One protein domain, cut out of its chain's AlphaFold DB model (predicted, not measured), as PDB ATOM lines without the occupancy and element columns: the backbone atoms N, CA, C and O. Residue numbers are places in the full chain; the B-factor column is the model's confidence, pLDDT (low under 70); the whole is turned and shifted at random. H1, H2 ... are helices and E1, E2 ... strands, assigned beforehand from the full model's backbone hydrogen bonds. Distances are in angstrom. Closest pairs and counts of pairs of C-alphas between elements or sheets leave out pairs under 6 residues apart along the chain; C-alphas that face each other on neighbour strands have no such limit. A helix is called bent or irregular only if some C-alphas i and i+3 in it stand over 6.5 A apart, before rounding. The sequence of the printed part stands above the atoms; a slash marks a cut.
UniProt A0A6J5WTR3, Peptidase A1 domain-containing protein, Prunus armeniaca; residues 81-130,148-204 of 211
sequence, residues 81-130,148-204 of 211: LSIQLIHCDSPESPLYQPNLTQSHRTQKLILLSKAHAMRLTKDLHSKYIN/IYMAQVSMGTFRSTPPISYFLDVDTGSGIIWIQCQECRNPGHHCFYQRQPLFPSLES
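What this domain is: This is residues 81 to 130 and 148 to 204 of the 211 residues of the protein "Peptidase A1 domain-containing protein" of Prunus armeniaca (UniProt A0A6J5WTR3). A long straight helix, H1, sits like an arm at one end of a small sheet made of the hairpin E2 and E3 with the short E1 beside E2; residues 113 to 130 of H1 stick out free. The turn between E2 and E3 points away from H1, and beyond the E3 edge of the sheet a large looped stretch, residues 178 to 204, holds the short H2. You will find 107 printed residues, with the named elements in the order E1, H1, E2, E3, H2 and an antiparallel sheet ordered E1, E2, E3. The class is mixed, helices and strands, with under half of the printed residues in named elements. The whole is loose, with a radius of gyration of the C-alphas of 18.5 A and spans of 55 by 41 by 28 A.

How they stand to each other: Start at E1, residues 85 to 87, an edge strand and the antiparallel neighbour of E2, residues 149 to 155, at 132 degrees between their directions. Look there for N 86 and O 150, 2.8 A apart and within hydrogen-bond range; C-alphas 87 and 149 face each other at 4.6 A. E2 is the inner strand, and with E3, residues 164 to 169, it forms an antiparallel hairpin at 153 degrees. Here N 151 and O 168 are within hydrogen-bond range at 2.8 A, as are N 164 and O 155 at 2.9 A. H1, residues 102 to 130, is not on the sheet and is apart from E3. H2, residues 182 to 185, is not on the sheet either, and is apart from E1, E2 and H1. In H1 every O i to N i+4 pair is within hydrogen-bond range; H2 is too short for such a pair, and its 1 O i to N i+3 pair is within range.

Where its parts are: Find C-alpha 85 at (207.201, 129.140, 162.806), where E1 begins and runs 6.5 A. H1 starts at C-alpha 102, (224.770, 125.681, 170.565), and runs 42.4 A to C-alpha 130. E2 then covers 19.3 A and E3 16.3 A. H2 ends at C-alpha 185, (203.734, 159.581, 161.888); it is neither bent nor irregular, but only just, with C-alphas 182 and 185 at 6.1 A.

The domain as a whole: The two C-alphas farthest apart, those of Ile 129 and Ser 160, are 60.4 A apart. Residues 131 to 147 are not printed, and C-alphas 130 and 148 stand 32.3 A apart across this cut. The links E1 to H1 and E3 to H2 are long. Look for low confidence at residues 126 to 130, under 70 in pLDDT; the mean of the printed part is 86.1.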
ATOM      1  N   LEU A  81     195.496 128.192 155.285       72.81
ATOM      2  CA  LEU A  81     196.635 129.048 155.580       72.81
ATOM      3  C   LEU A  81     197.608 128.293 156.496       72.81
ATOM      4  O   LEU A  81     197.283 127.993 157.643       72.81
ATOM      5  N   SER A  82     198.797 127.999 155.976       78.50
ATOM      6  CA  SER A  82     199.900 127.395 156.722       78.50
ATOM      7  C   SER A  82     201.006 128.427 156.868       78.50
ATOM      8  O   SER A  82     201.429 129.030 155.885       78.50
ATOM      9  N   ILE A  83     201.464 128.644 158.098       84.00
ATOM     10  CA  ILE A  83     202.518 129.610 158.414       84.00
ATOM     11  C   ILE A  83     203.665 128.863 159.085       84.00
ATOM     12  O   ILE A  83     203.452 128.099 160.029       84.00
ATOM     13  N   GLN A  84     204.885 129.090 158.603       88.38
ATOM     14  CA  GLN A  84     206.085 128.536 159.214       88.38
ATOM     15  C   GLN A  84     206.444 129.319 160.481       88.38
ATOM     16  O   GLN A  84     206.600 130.538 160.450       88.38
ATOM     17  N   LEU A  85     206.613 128.595 161.587       90.94
ATOM     18  CA  LEU A  85     207.201 129.140 162.806       90.94
ATOM     19  C   LEU A  85     208.726 129.088 162.696       90.94
ATOM     20  O   LEU A  85     209.308 128.020 162.505       90.94
ATOM     21  N   ILE A  86     209.362 130.242 162.845       91.31
ATOM     22  CA  ILE A  86     210.806 130.445 162.771       91.31
ATOM     23  C   ILE A  86     211.313 130.641 164.196       91.31
ATOM     24  O   ILE A  86     210.891 131.561 164.895       91.31
ATOM     25  N   HIS A  87     212.184 129.746 164.656       91.62
ATOM     26  CA  HIS A  87     212.783 129.868 165.982       91.62
ATOM     27  C   HIS A  87     213.782 131.033 165.991       91.62
ATOM     28  O   HIS A  87     214.557 131.176 165.051       91.62
ATOM     29  N   CYS A  88     213.824 131.841 167.053       88.25
ATOM     30  CA  CYS A  88     214.653 133.053 167.101       88.25
ATOM     31  C   CYS A  88     216.159 132.787 166.890       88.25
ATOM     32  O   CYS A  88     216.864 133.643 166.357       88.25
ATOM     33  N   ASP A  89     216.626 131.591 167.263       90.62
ATOM     34  CA  ASP A  89     217.996 131.105 167.058       90.62
ATOM     35  C   ASP A  89     218.231 130.335 165.739       90.62
ATOM     36  O   ASP A  89     219.339 129.832 165.553       90.62
ATOM     37  N   SER A  90     217.250 130.208 164.837       92.25
ATOM     38  CA  SER A  90     217.455 129.540 163.539       92.25
ATOM     39  C   SER A  90     218.118 130.473 162.513       92.25
ATOM     40  O   SER A  90     217.946 131.686 162.627       92.25
ATOM     41  N   PRO A  91     218.867 129.962 161.518       93.56
ATOM     42  CA  PRO A  91     219.525 130.792 160.499       93.56
ATOM     43  C   PRO A  91     218.583 131.707 159.702       93.56
ATOM     44  O   PRO A  91     219.003 132.755 159.222       93.56
ATOM     45  N   GLU A  92     217.314 131.327 159.574       92.19
ATOM     46  CA  GLU A  92     216.274 132.077 158.861       92.19
ATOM     47  C   GLU A  92     215.727 133.261 159.679       92.19
ATOM     48  O   GLU A  92     215.014 134.114 159.150       92.19
ATOM     49  N   SER A  93     216.034 133.317 160.977       90.38
ATOM     50  CA  SER A  93     215.592 134.380 161.876       90.38
ATOM     51  C   SER A  93     216.422 135.656 161.690       90.38
ATOM     52  O   SER A  93     217.654 135.597 161.718       90.38
ATOM     53  N   PRO A  94     215.799 136.852 161.662       89.19
ATOM     54  CA  PRO A  94     216.532 138.122 161.691       89.19
ATOM     55  C   PRO A  94     217.256 138.364 163.030       89.19
ATOM     56  O   PRO A  94     218.026 139.318 163.161       89.19
ATOM     57  N   LEU A  95     216.992 137.533 164.043       88.75
ATOM     58  CA  LEU A  95     217.639 137.565 165.355       88.75
ATOM     59  C   LEU A  95     218.790 136.553 165.473       88.75
ATOM     60  O   LEU A  95     219.403 136.457 166.542       88.75
ATOM     61  N   TYR A  96     219.093 135.812 164.402       91.94
ATOM     62  CA  TYR A  96     220.156 134.816 164.384       91.94
ATOM     63  C   TYR A  96     221.522 135.441 164.678       91.94
ATOM     64  O   TYR A  96     221.947 136.397 164.033       91.94
ATOM     65  N   GLN A  97     222.245 134.863 165.639       93.00
ATOM     66  CA  GLN A  97     223.599 135.294 165.986       93.00
ATOM     67  C   GLN A  97     224.610 134.210 165.602       93.00
ATOM     68  O   GLN A  97     224.815 133.285 166.388       93.00
ATOM     69  N   PRO A  98     225.268 134.297 164.430       94.19
ATOM     70  CA  PRO A  98     226.129 133.222 163.924       94.19
ATOM     71  C   PRO A  98     227.306 132.897 164.854       94.19
ATOM     72  O   PRO A  98     227.762 131.761 164.891       94.19
ATOM     73  N   ASN A  99     227.742 133.866 165.662       95.94
ATOM     74  CA  ASN A  99     228.870 133.719 166.583       95.94
ATOM     75  C   ASN A  99     228.536 132.905 167.850       95.94
ATOM     76  O   ASN A  99     229.431 132.606 168.640       95.94
ATOM     77  N   LEU A 100     227.262 132.568 168.092       93.81
ATOM     78  CA  LEU A 100     226.859 131.794 169.264       93.81
ATOM     79  C   LEU A 100     226.904 130.291 168.995       93.81
ATOM     80  O   LEU A 100     226.199 129.776 168.122       93.81
ATOM     81  N   THR A 101     227.650 129.581 169.840       95.25
ATOM     82  CA  THR A 101     227.636 128.119 169.912       95.25
ATOM     83  C   THR A 101     226.275 127.599 170.379       95.25
ATOM     84  O   THR A 101     225.501 128.295 171.046       95.25
ATOM     85  N   GLN A 102     225.995 126.325 170.096       93.06
ATOM     86  CA  GLN A 102     224.770 125.681 170.565       93.06
ATOM     87  C   GLN A 102     224.657 125.679 172.099       93.06
ATOM     88  O   GLN A 102     223.563 125.850 172.632       93.06
ATOM     89  N   SER A 103     225.773 125.526 172.821       95.81
ATOM     90  CA  SER A 103     225.779 125.564 174.288       95.81
ATOM     91  C   SER A 103     225.357 126.933 174.823       95.81
ATOM     92  O   SER A 103     224.503 126.994 175.708       95.81
ATOM     93  N   HIS A 104     225.867 128.028 174.246       95.38
ATOM     94  CA  HIS A 104     225.467 129.385 174.624       95.38
ATOM     95  C   HIS A 104     223.985 129.652 174.334       95.38
ATOM     96  O   HIS A 104     223.289 130.235 175.168       95.38
ATOM     97  N   ARG A 105     223.465 129.174 173.196       91.50
ATOM     98  CA  ARG A 105     222.034 129.282 172.853       91.50
ATOM     99  C   ARG A 105     221.157 128.535 173.853       91.50
ATOM    100  O   ARG A 105     220.215 129.102 174.402       91.50
ATOM    101  N   THR A 106     221.517 127.296 174.180       92.81
ATOM    102  CA  THR A 106     220.814 126.504 175.198       92.81
ATOM    103  C   THR A 106     220.856 127.183 176.568       92.81
ATOM    104  O   THR A 106     219.832 127.268 177.245       92.81
ATOM    105  N   GLN A 107     222.008 127.720 176.978       94.50
ATOM    106  CA  GLN A 107     222.144 128.435 178.247       94.50
ATOM    107  C   GLN A 107     221.243 129.674 178.299       94.50
ATOM    108  O   GLN A 107     220.556 129.883 179.300       94.50
ATOM    109  N   LYS A 108     221.182 130.453 177.214       89.94
ATOM    110  CA  LYS A 108     220.265 131.593 177.081       89.94
ATOM    111  C   LYS A 108     218.807 131.160 177.270       89.94
ATOM    112  O   LYS A 108     218.107 131.765 178.077       89.94
ATOM    113  N   LEU A 109     218.363 130.087 176.611       88.62
ATOM    114  CA  LEU A 109     216.997 129.562 176.763       88.62
ATOM    115  C   LEU A 109     216.700 129.077 178.193       88.62
ATOM    116  O   LEU A 109     215.609 129.315 178.714       88.62
ATOM    117  N   ILE A 110     217.669 128.447 178.866       91.69
ATOM    118  CA  ILE A 110     217.535 128.047 180.277       91.69
ATOM    119  C   ILE A 110     217.343 129.277 181.170       91.69
ATOM    120  O   ILE A 110     216.476 129.271 182.044       91.69
ATOM    121  N   LEU A 111     218.135 130.332 180.961       90.69
ATOM    122  CA  LEU A 111     218.024 131.575 181.726       90.69
ATOM    123  C   LEU A 111     216.674 132.261 181.495       90.69
ATOM    124  O   LEU A 111     216.037 132.669 182.465       90.69
ATOM    125  N   LEU A 112     216.201 132.310 180.247       85.25
ATOM    126  CA  LEU A 112     214.871 132.825 179.903       85.25
ATOM    127  C   LEU A 112     213.759 132.038 180.607       85.25
ATOM    128  O   LEU A 112     212.876 132.630 181.227       85.25
ATOM    129  N   SER A 113     213.837 130.705 180.591       86.31
ATOM    130  CA  SER A 113     212.877 129.833 181.277       86.31
ATOM    131  C   SER A 113     212.859 130.073 182.791       86.31
ATOM    132  O   SER A 113     211.791 130.236 183.386       86.31
ATOM    133  N   LYS A 114     214.038 130.189 183.421       90.06
ATOM    134  CA  LYS A 114     214.163 130.522 184.849       90.06
ATOM    135  C   LYS A 114     213.552 131.887 185.168       90.06
ATOM    136  O   LYS A 114     212.780 131.993 186.117       90.06
ATOM    137  N   ALA A 115     213.856 132.912 184.371       85.50
ATOM    138  CA  ALA A 115     213.304 134.252 184.554       85.50
ATOM    139  C   ALA A 115     211.772 134.260 184.424       85.50
ATOM    140  O   ALA A 115     211.085 134.884 185.234       85.50
ATOM    141  N   HIS A 116     211.224 133.526 183.452       81.31
ATOM    142  CA  HIS A 116     209.781 133.391 183.268       81.31
ATOM    143  C   HIS A 116     209.110 132.690 184.459       81.31
ATOM    144  O   HIS A 116     208.109 133.186 184.978       81.31
ATOM    145  N   ALA A 117     209.697 131.596 184.959       85.62
ATOM    146  CA  ALA A 117     209.206 130.912 186.153       85.62
ATOM    147  C   ALA A 117     209.208 131.834 187.384       85.62
ATOM    148  O   ALA A 117     208.201 131.926 188.082       85.62
ATOM    149  N   MET A 118     210.294 132.584 187.610       85.50
ATOM    150  CA  MET A 118     210.388 133.536 188.724       85.50
ATOM    151  C   MET A 118     209.333 134.646 188.642       85.50
ATOM    152  O   MET A 118     208.725 134.979 189.659       85.50
ATOM    153  N   ARG A 119     209.082 135.206 187.448       79.12
ATOM    154  CA  ARG A 119     208.020 136.207 187.235       79.12
ATOM    155  C   ARG A 119     206.648 135.639 187.588       79.12
ATOM    156  O   ARG A 119     205.921 136.260 188.357       79.12
ATOM    157  N   LEU A 120     206.338 134.438 187.100       77.31
ATOM    158  CA  LEU A 120     205.075 133.768 187.399       77.31
ATOM    159  C   LEU A 120     204.911 133.516 188.905       77.31
ATOM    160  O   LEU A 120     203.860 133.819 189.467       77.31
ATOM    161  N   THR A 121     205.949 133.015 189.579       80.81
ATOM    162  CA  THR A 121     205.920 132.793 191.031       80.81
ATOM    163  C   THR A 121     205.715 134.098 191.800       80.81
ATOM    164  O   THR A 121     204.909 134.130 192.728       80.81
ATOM    165  N   LYS A 122     206.384 135.188 191.404       78.25
ATOM    166  CA  LYS A 122     206.211 136.510 192.024       78.25
ATOM    167  C   LYS A 122     204.783 137.031 191.865       78.25
ATOM    168  O   LYS A 122     204.203 137.512 192.837       78.25
ATOM    169  N   ASP A 123     204.215 136.919 190.669       70.81
ATOM    170  CA  ASP A 123     202.847 137.360 190.390       70.81
ATOM    171  C   ASP A 123     201.815 136.561 191.199       70.81
ATOM    172  O   ASP A 123     200.834 137.127 191.687       70.81
ATOM    173  N   LEU A 124     202.045 135.258 191.388       72.12
ATOM    174  CA  LEU A 124     201.211 134.408 192.240       72.12
ATOM    175  C   LEU A 124     201.344 134.781 193.723       72.12
ATOM    176  O   LEU A 124     200.330 134.939 194.404       72.12
ATOM    177  N   HIS A 125     202.568 134.974 194.217       71.50
ATOM    178  CA  HIS A 125     202.817 135.315 195.619       71.50
ATOM    179  C   HIS A 125     202.259 136.697 195.989       71.50
ATOM    180  O   HIS A 125     201.582 136.839 197.003       71.50
ATOM    181  N   SER A 126     202.452 137.702 195.127       65.81
ATOM    182  CA  SER A 126     201.885 139.046 195.303       65.81
ATOM    183  C   SER A 126     200.360 139.018 195.454       65.81
ATOM    184  O   SER A 126     199.798 139.747 196.268       65.81
ATOM    185  N   LYS A 127     199.668 138.150 194.708       61.44
ATOM    186  CA  LYS A 127     198.211 138.011 194.818       61.44
ATOM    187  C   LYS A 127     197.777 137.281 196.078       61.44
ATOM    188  O   LYS A 127     196.801 137.698 196.689       61.44
ATOM    189  N   TYR A 128     198.509 136.238 196.465       63.84
ATOM    190  CA  TYR A 128     198.245 135.491 197.692       63.84
ATOM    191  C   TYR A 128     198.305 136.390 198.937       63.84
ATOM    192  O   TYR A 128     197.446 136.283 199.803       63.84
ATOM    193  N   ILE A 129     199.271 137.315 198.995       63.22
ATOM    194  CA  ILE A 129     199.440 138.231 200.133       63.22
ATOM    195  C   ILE A 129     198.400 139.368 200.135       63.22
ATOM    196  O   ILE A 129     197.994 139.810 201.205       63.22
ATOM    197  N   ASN A 130     197.945 139.834 198.964       62.81
ATOM    198  CA  ASN A 130     197.164 141.074 198.861       62.81
ATOM    199  C   ASN A 130     195.634 140.906 198.738       62.81
ATOM    200  O   ASN A 130     194.930 141.901 198.906       62.81
ATOM    201  N   ILE A 148     210.205 133.644 171.329       85.38
ATOM    202  CA  ILE A 148     211.014 132.474 170.943       85.38
ATOM    203  C   ILE A 148     210.716 132.066 169.497       85.38
ATOM    204  O   ILE A 148     211.586 131.531 168.810       85.38
ATOM    205  N   TYR A 149     209.496 132.334 169.029       87.50
ATOM    206  CA  TYR A 149     209.038 131.986 167.693       87.50
ATOM    207  C   TYR A 149     208.447 133.199 166.996       87.50
ATOM    208  O   TYR A 149     207.590 133.894 167.538       87.50
ATOM    209  N   MET A 150     208.869 133.385 165.754       89.81
ATOM    210  CA  MET A 150     208.353 134.401 164.853       89.81
ATOM    211  C   MET A 150     207.683 133.734 163.653       89.81
ATOM    212  O   MET A 150     207.925 132.565 163.354       89.81
ATOM    213  N   ALA A 151     206.857 134.486 162.947       90.62
ATOM    214  CA  ALA A 151     206.279 134.093 161.673       90.62
ATOM    215  C   ALA A 151     206.640 135.132 160.617       90.62
ATOM    216  O   ALA A 151     206.480 136.328 160.854       90.62
ATOM    217  N   GLN A 152     207.095 134.688 159.446       91.12
ATOM    218  CA  GLN A 152     207.250 135.582 158.305       91.12
ATOM    219  C   GLN A 152     205.922 135.670 157.546       91.12
ATOM    220  O   GLN A 152     205.371 134.654 157.124       91.12
ATOM    221  N   VAL A 153     205.404 136.884 157.380       88.69
ATOM    222  CA  VAL A 153     204.137 137.169 156.702       88.69
ATOM    223  C   VAL A 153     204.363 138.260 155.667       88.69
ATOM    224  O   VAL A 153     204.835 139.344 156.002       88.69
ATOM    225  N   SER A 154     204.001 137.994 154.416       88.81
ATOM    226  CA  SER A 154     204.033 138.991 153.345       88.81
ATOM    227  C   SER A 154     202.655 139.611 153.151       88.81
ATOM    228  O   SER A 154     201.649 138.901 153.141       88.81
ATOM    229  N   MET A 155     202.595 140.934 153.007       86.75
ATOM    230  CA  MET A 155     201.331 141.655 152.893       86.75
ATOM    231  C   MET A 155     201.384 142.870 151.970       86.75
ATOM    232  O   MET A 155     202.437 143.458 151.720       86.75
ATOM    233  N   GLY A 156     200.192 143.244 151.506       86.81
ATOM    234  CA  GLY A 156     199.959 144.346 150.585       86.81
ATOM    235  C   GLY A 156     200.168 143.957 149.122       86.81
ATOM    236  O   GLY A 156     201.001 143.119 148.787       86.81
ATOM    237  N   THR A 157     199.395 144.583 148.241       89.81
ATOM    238  CA  THR A 157     199.632 144.580 146.795       89.81
ATOM    239  C   THR A 157     200.065 145.965 146.337       89.81
ATOM    240  O   THR A 157     199.453 146.966 146.712       89.81
ATOM    241  N   PHE A 158     201.116 146.025 145.524       91.38
ATOM    242  CA  PHE A 158     201.716 147.265 145.033       91.38
ATOM    243  C   PHE A 158     201.914 147.166 143.520       91.38
ATOM    244  O   PHE A 158     202.073 146.075 142.979       91.38
ATOM    245  N   ARG A 159     201.875 148.302 142.811       91.44
ATOM    246  CA  ARG A 159     201.923 148.311 141.334       91.44
ATOM    247  C   ARG A 159     203.246 147.807 140.761       91.44
ATOM    248  O   ARG A 159     203.252 147.198 139.700       91.44
ATOM    249  N   SER A 160     204.348 148.108 141.439       89.38
ATOM    250  CA  SER A 160     205.698 147.928 140.892       89.38
ATOM    251  C   SER A 160     206.631 147.163 141.828       89.38
ATOM    252  O   SER A 160     207.805 147.003 141.512       89.38
ATOM    253  N   THR A 161     206.135 146.692 142.975       88.94
ATOM    254  CA  THR A 161     206.933 145.993 143.986       88.94
ATOM    255  C   THR A 161     206.205 144.747 144.495       88.94
ATOM    256  O   THR A 161     204.970 144.704 144.499       88.94
ATOM    257  N   PRO A 162     206.947 143.705 144.913       91.75
ATOM    258  CA  PRO A 162     206.346 142.548 145.561       91.75
ATOM    259  C   PRO A 162     205.724 142.932 146.919       91.75
ATOM    260  O   PRO A 162     206.068 143.976 147.482       91.75
ATOM    261  N   PRO A 163     204.838 142.082 147.476       89.81
ATOM    262  CA  PRO A 163     204.336 142.242 148.837       89.81
ATOM    263  C   PRO A 163     205.472 142.406 149.852       89.81
ATOM    264  O   PRO A 163     206.524 141.773 149.737       89.81
ATOM    265  N   ILE A 164     205.249 143.226 150.877       89.19
ATOM    266  CA  ILE A 164     206.266 143.508 151.890       89.19
ATOM    267  C   ILE A 164     206.226 142.409 152.950       89.19
ATOM    268  O   ILE A 164     205.168 142.115 153.507       89.19
ATOM    269  N   SER A 165     207.383 141.813 153.234       91.19
ATOM    270  CA  SER A 165     207.530 140.742 154.222       91.19
ATOM    271  C   SER A 165     207.854 141.274 155.613       91.19
ATOM    272  O   SER A 165     208.764 142.086 155.791       91.19
ATOM    273  N   TYR A 166     207.157 140.737 156.612       89.31
ATOM    274  CA  TYR A 166     207.325 141.070 158.015       89.31
ATOM    275  C   TYR A 166     207.586 139.834 158.868       89.31
ATOM    276  O   TYR A 166     206.881 138.842 158.736       89.31
ATOM    277  N   PHE A 167     208.547 139.914 159.787       90.00
ATOM    278  CA  PHE A 167     208.670 138.973 160.896       90.00
ATOM    279  C   PHE A 167     207.798 139.446 162.060       90.00
ATOM    280  O   PHE A 167     208.012 140.528 162.597       90.00
ATOM    281  N   LEU A 168     206.795 138.652 162.418       87.81
ATOM    282  CA  LEU A 168     205.848 138.944 163.488       87.81
ATOM    283  C   LEU A 168     206.093 138.018 164.671       87.81
ATOM    284  O   LEU A 168     206.336 136.825 164.483       87.81
ATOM    285  N   ASP A 169     205.969 138.553 165.879       85.94
ATOM    286  CA  ASP A 169     205.945 137.738 167.087       85.94
ATOM    287  C   ASP A 169     204.639 136.950 167.174       85.94
ATOM    288  O   ASP A 169     203.551 137.472 166.919       85.94
ATOM    289  N   VAL A 170     204.746 135.672 167.535       85.62
ATOM    290  CA  VAL A 170     203.587 134.779 167.587       85.62
ATOM    291  C   VAL A 170     202.977 134.804 168.983       85.62
ATOM    292  O   VAL A 170     203.420 134.106 169.896       85.62
ATOM    293  N   ASP A 171     201.917 135.594 169.138       79.19
ATOM    294  CA  ASP A 171     201.137 135.673 170.368       79.19
ATOM    295  C   ASP A 171     199.937 134.714 170.334       79.19
ATOM    296  O   ASP A 171     198.919 134.962 169.696       79.19
ATOM    297  N   THR A 172     200.041 133.604 171.067       79.00
ATOM    298  CA  THR A 172     198.928 132.646 171.238       79.00
ATOM    299  C   THR A 172     197.847 133.132 172.214       79.00
ATOM    300  O   THR A 172     196.830 132.461 172.400       79.00
ATOM    301  N   GLY A 173     198.082 134.255 172.896       75.69
ATOM    302  CA  GLY A 173     197.183 134.858 173.874       75.69
ATOM    303  C   GLY A 173     196.200 135.868 173.284       75.69
ATOM    304  O   GLY A 173     195.277 136.276 173.992       75.69
ATOM    305  N   SER A 174     196.355 136.247 172.013       73.31
ATOM    306  CA  SER A 174     195.473 137.194 171.334       73.31
ATOM    307  C   SER A 174     194.936 136.649 170.009       73.31
ATOM    308  O   SER A 174     195.481 135.733 169.403       73.31
ATOM    309  N   GLY A 175     193.791 137.193 169.591       77.81
ATOM    310  CA  GLY A 175     193.148 136.875 168.313       77.81
ATOM    311  C   GLY A 175     193.351 137.967 167.268       77.81
ATOM    312  O   GLY A 175     192.502 138.111 166.400       77.81
ATOM    313  N   ILE A 176     194.392 138.795 167.403       76.94
ATOM    314  CA  ILE A 176     194.675 139.906 166.491       76.94
ATOM    315  C   ILE A 176     196.076 139.762 165.904       76.94
ATOM    316  O   ILE A 176     197.011 139.366 166.589       76.94
ATOM    317  N   ILE A 177     196.213 140.122 164.631       81.00
ATOM    318  CA  ILE A 177     197.501 140.324 163.969       81.00
ATOM    319  C   ILE A 177     197.597 141.814 163.683       81.00
ATOM    320  O   ILE A 177     196.670 142.379 163.103       81.00
ATOM    321  N   TRP A 178     198.694 142.445 164.086       84.56
ATOM    322  CA  TRP A 178     198.891 143.874 163.895       84.56
ATOM    323  C   TRP A 178     200.339 144.175 163.509       84.56
ATOM    324  O   TRP A 178     201.262 143.452 163.875       84.56
ATOM    325  N   ILE A 179     200.511 145.258 162.756       85.94
ATOM    326  CA  ILE A 179     201.796 145.877 162.433       85.94
ATOM    327  C   ILE A 179     201.639 147.397 162.481       85.94
ATOM    328  O   ILE A 179     200.513 147.900 162.389       85.94
ATOM    329  N   GLN A 180     202.745 148.133 162.596       85.44
ATOM    330  CA  GLN A 180     202.703 149.591 162.549       85.44
ATOM    331  C   GLN A 180     202.722 150.112 161.109       85.44
ATOM    332  O   GLN A 180     203.544 149.703 160.284       85.44
ATOM    333  N   CYS A 181     201.817 151.044 160.827       88.81
ATOM    334  CA  CYS A 181     201.666 151.649 159.509       88.81
ATOM    335  C   CYS A 181     202.205 153.078 159.492       88.81
ATOM    336  O   CYS A 181     202.403 153.696 160.540       88.81
ATOM    337  N   GLN A 182     202.499 153.587 158.298       90.56
ATOM    338  CA  GLN A 182     203.164 154.874 158.106       90.56
ATOM    339  C   GLN A 182     202.391 156.049 158.717       90.56
ATOM    340  O   GLN A 182     202.993 157.032 159.149       90.56
ATOM    341  N   GLU A 183     201.073 155.913 158.829       85.81
ATOM    342  CA  GLU A 183     200.169 156.903 159.401       85.81
ATOM    343  C   GLU A 183     200.387 157.118 160.904       85.81
ATOM    344  O   GLU A 183     199.925 158.130 161.418       85.81
ATOM    345  N   CYS A 184     201.150 156.264 161.605       87.44
ATOM    346  CA  CYS A 184     201.575 156.556 162.982       87.44
ATOM    347  C   CYS A 184     202.410 157.844 163.086       87.44
ATOM    348  O   CYS A 184     202.566 158.387 164.177       87.44
ATOM    349  N   ARG A 185     202.975 158.323 161.965       88.81
ATOM    350  CA  ARG A 185     203.734 159.581 161.888       88.81
ATOM    351  C   ARG A 185     202.842 160.811 161.738       88.81
ATOM    352  O   ARG A 185     203.351 161.927 161.795       88.81
ATOM    353  N   ASN A 186     201.549 160.624 161.487       89.25
ATOM    354  CA  ASN A 186     200.629 161.736 161.308       89.25
ATOM    355  C   ASN A 186     200.418 162.473 162.647       89.25
ATOM    356  O   ASN A 186     200.551 161.866 163.714       89.25
ATOM    357  N   PRO A 187     200.069 163.771 162.620       90.69
ATOM    358  CA  PRO A 187     199.787 164.527 163.837       90.69
ATOM    359  C   PRO A 187     198.723 163.840 164.703       90.69
ATOM    360  O   PRO A 187     197.681 163.433 164.194       90.69
ATOM    361  N   GLY A 188     198.989 163.727 166.006       88.19
ATOM    362  CA  GLY A 188     198.090 163.070 166.964       88.19
ATOM    363  C   GLY A 188     198.334 161.571 167.173       88.19
ATOM    364  O   GLY A 188     197.667 160.985 168.018       88.19
ATOM    365  N   HIS A 189     199.298 160.973 166.466       83.75
ATOM    366  CA  HIS A 189     199.645 159.552 166.573       83.75
ATOM    367  C   HIS A 189     201.055 159.323 167.147       83.75
ATOM    368  O   HIS A 189     201.872 160.247 167.215       83.75
ATOM    369  N   HIS A 190     201.354 158.084 167.563       83.50
ATOM    370  CA  HIS A 190     202.675 157.694 168.073       83.50
ATOM    371  C   HIS A 190     203.261 156.481 167.335       83.50
ATOM    372  O   HIS A 190     202.647 155.417 167.257       83.50
ATOM    373  N   CYS A 191     204.500 156.610 166.846       83.06
ATOM    374  CA  CYS A 191     205.248 155.481 166.297       83.06
ATOM    375  C   CYS A 191     206.097 154.791 167.369       83.06
ATOM    376  O   CYS A 191     206.817 155.438 168.126       83.06
ATOM    377  N   PHE A 192     206.083 153.460 167.355       83.88
ATOM    378  CA  PHE A 192     206.940 152.640 168.191       83.88
ATOM    379  C   PHE A 192     208.241 152.397 167.435       83.88
ATOM    380  O   PHE A 192     208.265 152.275 166.211       83.88
ATOM    381  N   TYR A 193     209.347 152.304 168.166       85.00
ATOM    382  CA  TYR A 193     210.606 151.935 167.543       85.00
ATOM    383  C   TYR A 193     210.532 150.495 167.013       85.00
ATOM    384  O   TYR A 193     210.307 149.555 167.775       85.00
ATOM    385  N   GLN A 194     210.780 150.323 165.715       82.25
ATOM    386  CA  GLN A 194     210.890 149.021 165.063       82.25
ATOM    387  C   GLN A 194     212.010 149.036 164.018       82.25
ATOM    388  O   GLN A 194     212.280 150.060 163.395       82.25
ATOM    389  N   ARG A 195     212.676 147.888 163.827       84.75
ATOM    390  CA  ARG A 195     213.717 147.727 162.791       84.75
ATOM    391  C   ARG A 195     213.129 147.590 161.392       84.75
ATOM    392  O   ARG A 195     213.738 148.018 160.421       84.75
ATOM    393  N   GLN A 196     211.972 146.943 161.295       87.62
ATOM    394  CA  GLN A 196     211.282 146.734 160.028       87.62
ATOM    395  C   GLN A 196     210.602 148.031 159.572       87.62
ATOM    396  O   GLN A 196     210.177 148.822 160.417       87.62
ATOM    397  N   PRO A 197     210.476 148.265 158.258       90.62
ATOM    398  CA  PRO A 197     209.830 149.468 157.746       90.62
ATOM    399  C   PRO A 197     208.361 149.535 158.175       90.62
ATOM    400  O   PRO A 197     207.705 148.510 158.346       90.62
ATOM    401  N   LEU A 198     207.832 150.747 158.337       90.06
ATOM    402  CA  LEU A 198     206.393 150.943 158.521       90.06
ATOM    403  C   LEU A 198     205.647 150.483 157.266       90.06
ATOM    404  O   LEU A 198     206.154 150.646 156.157       90.06
ATOM    405  N   PHE A 199     204.449 149.926 157.424       90.69
ATOM    406  CA  PHE A 199     203.640 149.537 156.270       90.69
ATOM    407  C   PHE A 199     202.963 150.753 155.621       90.69
ATOM    408  O   PHE A 199     202.246 151.482 156.316       90.69
ATOM    409  N   PRO A 200     203.153 150.981 154.309       91.56
ATOM    410  CA  PRO A 200     202.545 152.099 153.596       91.56
ATOM    411  C   PRO A 200     201.106 151.741 153.199       91.56
ATOM    412  O   PRO A 200     200.830 151.324 152.074       91.56
ATOM    413  N   SER A 201     200.172 151.853 154.147       87.88
ATOM    414  CA  SER A 201     198.819 151.311 153.966       87.88
ATOM    415  C   SER A 201     198.055 151.964 152.814       87.88
ATOM    416  O   SER A 201     197.435 151.261 152.020       87.88
ATOM    417  N   LEU A 202     198.198 153.282 152.651       88.50
ATOM    418  CA  LEU A 202     197.574 154.055 151.570       88.50
ATOM    419  C   LEU A 202     198.130 153.743 150.173       88.50
ATOM    420  O   LEU A 202     197.465 154.029 149.181       88.50
ATOM    421  N   GLU A 203     199.327 153.162 150.076       91.12
ATOM    422  CA  GLU A 203     199.931 152.779 148.793       91.12
ATOM    423  C   GLU A 203     199.525 151.366 148.360       91.12
ATOM    424  O   GLU A 203     199.717 150.983 147.202       91.12
ATOM    425  N   SER A 204     198.959 150.574 149.274       90.38
ATOM    426  CA  SER A 204     198.555 149.211 148.970       90.38
ATOM    427  C   SER A 204     197.185 149.167 148.293       90.38
ATOM    428  O   SER A 204     196.176 149.577 148.860       90.38
TER     429      SER A 204